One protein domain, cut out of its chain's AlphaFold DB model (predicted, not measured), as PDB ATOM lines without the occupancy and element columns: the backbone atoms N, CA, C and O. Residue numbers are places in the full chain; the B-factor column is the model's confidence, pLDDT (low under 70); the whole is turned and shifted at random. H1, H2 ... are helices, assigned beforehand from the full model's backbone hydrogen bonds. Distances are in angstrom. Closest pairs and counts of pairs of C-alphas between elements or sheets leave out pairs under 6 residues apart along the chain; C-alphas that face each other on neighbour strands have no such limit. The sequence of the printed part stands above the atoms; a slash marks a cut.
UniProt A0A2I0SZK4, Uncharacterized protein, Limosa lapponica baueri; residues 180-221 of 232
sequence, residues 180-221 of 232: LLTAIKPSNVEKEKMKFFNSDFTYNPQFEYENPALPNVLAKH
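AT A GLANCE: This is residues 180 to 221 of the 232 residues of an uncharacterized protein of Limosa lapponica baueri (UniProt A0A2I0SZK4). This is a flat, open piece of chain with no packed core of helices: short H1 leads to the longest helix, H2, beyond which the chain turns round and comes back as a long stretch without a named element, residues 199 to 214. That stretch ends in H3, which sticks out at the opposite end from H2, with residues 214 to 221 standing free. The printed part has 42 residues, with three named helices in the order H1, H2, H3 and no named strand; its class is all helix, with 21 residues in the helices. It is only just loose, close to extended, with a radius of gyration of the C-alphas of 13.2 A, and spans 37 by 22 by 11 A.

IN THESE COORDINATES: H1 is residues 180 to 183, beginning at C-alpha 180 at (151.303, 64.024, -8.679). H2 is residues 189 to 198, 14.3 A from first to last C-alpha, and ends at C-alpha 198 at (120.288, 58.261, -10.278). H3 is residues 215 to 221, 10.0 A long by the same measure, and ends at C-alpha 221 at (146.459, 81.867, -13.145).

HOW THE PARTS SIT: H1 and H2 are apart, with no C-alpha of the one within 8 A of the other, although a tight link of 5 residues joins them. H2 and H3 are apart by the same test, and a long link of 16 residues joins them. H1 and H3 are apart too. In H2 and H3 every O i to N i+4 pair is within hydrogen-bond range; H1, with 4 residues, is too short for such a pair, and its 1 pair of O i and N i+3 is within range.

THE WHOLE: The two C-alphas farthest apart are those of Asp 200 and Lys 220, 37.2 A. Without the residues that stand free, the body has 34 residues and spans 33 by 15 by 11 A. The printed part has no cut. The mean pLDDT of the printed part is 92.0, and no printed residue is under 70.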
ATOM      1  N   LEU A 180     152.305  63.216  -7.975       83.31
ATOM      2  CA  LEU A 180     151.303  64.024  -8.679       83.31
ATOM      3  C   LEU A 180     149.960  63.288  -8.798       83.31
ATOM      4  O   LEU A 180     148.920  63.884  -8.549       83.31
ATOM      5  N   LEU A 181     150.005  61.982  -9.083       84.31
ATOM      6  CA  LEU A 181     148.830  61.118  -9.216       84.31
ATOM      7  C   LEU A 181     147.982  61.046  -7.939       84.31
ATOM      8  O   LEU A 181     146.758  61.015  -8.024       84.31
ATOM      9  N   THR A 182     148.609  61.053  -6.762       84.44
ATOM     10  CA  THR A 182     147.880  61.070  -5.487       84.44
ATOM     11  C   THR A 182     147.292  62.447  -5.204       84.44
ATOM     12  O   THR A 182     146.176  62.537  -4.706       84.44
ATOM     13  N   ALA A 183     148.004  63.523  -5.550       81.38
ATOM     14  CA  ALA A 183     147.525  64.888  -5.328       81.38
ATOM     15  C   ALA A 183     146.295  65.240  -6.182       81.38
ATOM     16  O   ALA A 183     145.456  66.021  -5.744       81.38
ATOM     17  N   ILE A 184     146.179  64.651  -7.378       87.25
ATOM     18  CA  ILE A 184     145.056  64.872  -8.304       87.25
ATOM     19  C   ILE A 184     143.971  63.796  -8.206       87.25
ATOM     20  O   ILE A 184     143.105  63.724  -9.074       87.25
ATOM     21  N   LYS A 185     144.004  62.927  -7.190       91.00
ATOM     22  CA  LYS A 185     142.964  61.911  -7.026       91.00
ATOM     23  C   LYS A 185     141.698  62.550  -6.429       91.00
ATOM     24  O   LYS A 185     141.783  63.123  -5.341       91.00
ATOM     25  N   PRO A 186     140.532  62.427  -7.085       93.50
ATOM     26  CA  PRO A 186     139.279  62.903  -6.520       93.50
ATOM     27  C   PRO A 186     138.801  62.004  -5.369       93.50
ATOM     28  O   PRO A 186     138.919  60.776  -5.429       93.50
ATOM     29  N   SER A 187     138.256  62.609  -4.317       92.81
ATOM     30  CA  SER A 187     137.842  61.937  -3.078       92.81
ATOM     31  C   SER A 187     136.389  61.458  -3.100       92.81
ATOM     32  O   SER A 187     136.029  60.508  -2.404       92.81
ATOM     33  N   ASN A 188     135.539  62.070  -3.928       95.19
ATOM     34  CA  ASN A 188     134.091  61.856  -3.933       95.19
ATOM     35  C   ASN A 188     133.574  60.981  -5.091       95.19
ATOM     36  O   ASN A 188     132.369  60.961  -5.339       95.19
ATOM     37  N   VAL A 189     134.449  60.219  -5.760       95.19
ATOM     38  CA  VAL A 189     134.110  59.438  -6.967       95.19
ATOM     39  C   VAL A 189     132.857  58.583  -6.796       95.19
ATOM     40  O   VAL A 189     131.948  58.668  -7.616       95.19
ATOM     41  N   GLU A 190     132.771  57.794  -5.723       96.19
ATOM     42  CA  GLU A 190     131.640  56.876  -5.531       96.19
ATOM     43  C   GLU A 190     130.320  57.625  -5.296       96.19
ATOM     44  O   GLU A 190     129.264  57.213  -5.773       96.19
ATOM     45  N   LYS A 191     130.377  58.772  -4.608       96.06
ATOM     46  CA  LYS A 191     129.200  59.610  -4.345       96.06
ATOM     47  C   LYS A 191     128.668  60.224  -5.637       96.06
ATOM     48  O   LYS A 191     127.469  60.164  -5.892       96.06
ATOM     49  N   GLU A 192     129.563  60.785  -6.448       97.00
ATOM     50  CA  GLU A 192     129.214  61.402  -7.730       97.00
ATOM     51  C   GLU A 192     128.711  60.366  -8.729       97.00
ATOM     52  O   GLU A 192     127.728  60.609  -9.424       97.00
ATOM     53  N   LYS A 193     129.307  59.171  -8.727       96.81
ATOM     54  CA  LYS A 193     128.854  58.036  -9.526       96.81
ATOM     55  C   LYS A 193     127.387  57.706  -9.243       96.81
ATOM     56  O   LYS A 193     126.588  57.674 -10.171       96.81
ATOM     57  N   MET A 194     127.013  57.515  -7.977       97.50
ATOM     58  CA  MET A 194     125.621  57.224  -7.610       97.50
ATOM     59  C   MET A 194     124.664  58.338  -8.051       97.50
ATOM     60  O   MET A 194     123.625  58.046  -8.635       97.50
ATOM     61  N   LYS A 195     125.014  59.612  -7.826       97.31
ATOM     62  CA  LYS A 195     124.186  60.751  -8.267       97.31
ATOM     63  C   LYS A 195     124.007  60.779  -9.781       97.31
ATOM     64  O   LYS A 195     122.899  60.991 -10.257       97.31
ATOM     65  N   PHE A 196     125.086  60.539 -10.519       97.88
ATOM     66  CA  PHE A 196     125.076  60.517 -11.973       97.88
ATOM     67  C   PHE A 196     124.133  59.436 -12.513       97.88
ATOM     68  O   PHE A 196     123.255  59.745 -13.319       97.88
ATOM     69  N   PHE A 197     124.223  58.207 -11.993       97.44
ATOM     70  CA  PHE A 197     123.313  57.122 -12.375       97.44
ATOM     71  C   PHE A 197     121.862  57.387 -11.958       97.44
ATOM     72  O   PHE A 197     120.955  57.137 -12.741       97.44
ATOM     73  N   ASN A 198     121.636  57.947 -10.767       97.50
ATOM     74  CA  ASN A 198     120.288  58.261 -10.278       97.50
ATOM     75  C   ASN A 198     119.622  59.430 -11.020       97.50
ATOM     76  O   ASN A 198     118.421  59.633 -10.884       97.50
ATOM     77  N   SER A 199     120.400  60.226 -11.750       97.19
ATOM     78  CA  SER A 199     119.917  61.375 -12.521       97.19
ATOM     79  C   SER A 199     119.627  61.055 -13.988       97.19
ATOM     80  O   SER A 199     119.555  61.974 -14.802       97.19
ATOM     81  N   ASP A 200     119.577  59.775 -14.362       97.00
ATOM     82  CA  ASP A 200     119.502  59.353 -15.765       97.00
ATOM     83  C   ASP A 200     120.610  59.995 -16.619       97.00
ATOM     84  O   ASP A 200     120.388  60.425 -17.749       97.00
ATOM     85  N   PHE A 201     121.824  60.087 -16.061       96.00
ATOM     86  CA  PHE A 201     123.008  60.640 -16.731       96.00
ATOM     87  C   PHE A 201     122.914  62.136 -17.099       96.00
ATOM     88  O   PHE A 201     123.770  62.640 -17.827       96.00
ATOM     89  N   THR A 202     121.912  62.867 -16.597       97.69
ATOM     90  CA  THR A 202     121.732  64.308 -16.872       97.69
ATOM     91  C   THR A 202     122.532  65.209 -15.932       97.69
ATOM     92  O   THR A 202     122.772  66.380 -16.231       97.69
ATOM     93  N   TYR A 203     122.960  64.680 -14.788       97.56
ATOM     94  CA  TYR A 203     123.743  65.417 -13.807       97.56
ATOM     95  C   TYR A 203     125.179  65.664 -14.284       97.56
ATOM     96  O   TYR A 203     125.834  64.778 -14.829       97.56
ATOM     97  N   ASN A 204     125.697  66.862 -14.012       96.75
ATOM     98  CA  ASN A 204     127.102  67.194 -14.221       96.75
ATOM     99  C   ASN A 204     127.912  66.862 -12.951       96.75
ATOM    100  O   ASN A 204     127.786  67.603 -11.970       96.75
ATOM    101  N   PRO A 205     128.725  65.790 -12.940       96.56
ATOM    102  CA  PRO A 205     129.472  65.391 -11.754       96.56
ATOM    103  C   PRO A 205     130.498  66.455 -11.348       96.56
ATOM    104  O   PRO A 205     131.264  66.955 -12.174       96.56
ATOM    105  N   GLN A 206     130.543  66.780 -10.055       95.00
ATOM    106  CA  GLN A 206     131.482  67.746  -9.486       95.00
ATOM    107  C   GLN A 206     132.473  67.031  -8.572       95.00
ATOM    108  O   GLN A 206     132.156  66.689  -7.436       95.00
ATOM    109  N   PHE A 207     133.690  66.799  -9.067       94.19
ATOM    110  CA  PHE A 207     134.718  66.110  -8.293       94.19
ATOM    111  C   PHE A 207     135.421  67.030  -7.293       94.19
ATOM    112  O   PHE A 207     135.855  68.132  -7.627       94.19
ATOM    113  N   GLU A 208     135.585  66.526  -6.077       92.50
ATOM    114  CA  GLU A 208     136.349  67.153  -5.002       92.50
ATOM    115  C   GLU A 208     137.720  66.483  -4.893       92.50
ATOM    116  O   GLU A 208     137.839  65.272  -5.070       92.50
ATOM    117  N   TYR A 209     138.757  67.264  -4.594       90.62
ATOM    118  CA  TYR A 209     140.132  66.784  -4.451       90.62
ATOM    119  C   TYR A 209     140.617  67.031  -3.022       90.62
ATOM    120  O   TYR A 209     140.315  68.072  -2.446       90.62
ATOM    121  N   GLU A 210     141.416  66.112  -2.477       86.69
ATOM    122  CA  GLU A 210     141.995  66.241  -1.125       86.69
ATOM    123  C   GLU A 210     142.987  67.409  -1.011       86.69
ATOM    124  O   GLU A 210     143.155  68.002   0.051       86.69
ATOM    125  N   ASN A 211     143.649  67.761  -2.116       84.06
ATOM    126  CA  ASN A 211     144.590  68.875  -2.176       84.06
ATOM    127  C   ASN A 211     144.166  69.881  -3.260       84.06
ATOM    128  O   ASN A 211     144.755  69.903  -4.347       84.06
ATOM    129  N   PRO A 212     143.120  70.690  -3.007       83.25
ATOM    130  CA  PRO A 212     142.678  71.689  -3.963       83.25
ATOM    131  C   PRO A 212     143.723  72.800  -4.083       83.25
ATOM    132  O   PRO A 212     144.362  73.208  -3.109       83.25
ATOM    133  N   ALA A 213     143.881  73.332  -5.293       83.44
ATOM    134  CA  ALA A 213     144.743  74.485  -5.505       83.44
ATOM    135  C   ALA A 213     144.267  75.676  -4.655       83.44
ATOM    136  O   ALA A 213     143.072  75.951  -4.542       83.44
ATOM    137  N   LEU A 214     145.220  76.410  -4.072       86.50
ATOM    138  CA  LEU A 214     144.912  77.576  -3.247       86.50
ATOM    139  C   LEU A 214     144.126  78.620  -4.066       86.50
ATOM    140  O   LEU A 214     144.571  78.966  -5.165       86.50
ATOM    141  N   PRO A 215     143.044  79.216  -3.526       88.44
ATOM    142  CA  PRO A 215     142.219  80.179  -4.263       88.44
ATOM    143  C   PRO A 215     143.008  81.350  -4.865       88.44
ATOM    144  O   PRO A 215     142.725  81.794  -5.972       88.44
ATOM    145  N   ASN A 216     144.052  81.820  -4.174       89.38
ATOM    146  CA  ASN A 216     144.929  82.893  -4.657       89.38
ATOM    147  C   ASN A 216     145.752  82.468  -5.890       89.38
ATOM    148  O   ASN A 216     145.942  83.253  -6.816       89.38
ATOM    149  N   VAL A 217     146.212  81.214  -5.922       88.75
ATOM    150  CA  VAL A 217     146.931  80.643  -7.073       88.75
ATOM    151  C   VAL A 217     145.979  80.529  -8.259       88.75
ATOM    152  O   VAL A 217     146.310  80.984  -9.349       88.75
ATOM    153  N   LEU A 218     144.770  80.007  -8.035       88.75
ATOM    154  CA  LEU A 218     143.747  79.914  -9.075       88.75
ATOM    155  C   LEU A 218     143.371  81.291  -9.629       88.75
ATOM    156  O   LEU A 218     143.362  81.464 -10.840       88.75
ATOM    157  N   ALA A 219     143.144  82.289  -8.773       90.50
ATOM    158  CA  ALA A 219     142.820  83.646  -9.209       90.50
ATOM    159  C   ALA A 219     143.906  84.232 -10.126       90.50
ATOM    160  O   ALA A 219     143.597  84.704 -11.218       90.50
ATOM    161  N   LYS A 220     145.181  84.129  -9.724       91.56
ATOM    162  CA  LYS A 220     146.330  84.639 -10.491       91.56
ATOM    163  C   LYS A 220     146.538  83.960 -11.841       91.56
ATOM    164  O   LYS A 220     147.030  84.603 -12.761       91.56
ATOM    165  N   HIS A 221     146.211  82.674 -11.946       88.44
ATOM    166  CA  HIS A 221     146.459  81.867 -13.145       88.44
ATOM    167  C   HIS A 221     145.184  81.517 -13.924       88.44
ATOM    168  O   HIS A 221     145.249  80.771 -14.894       88.44
TER     169      HIS A 221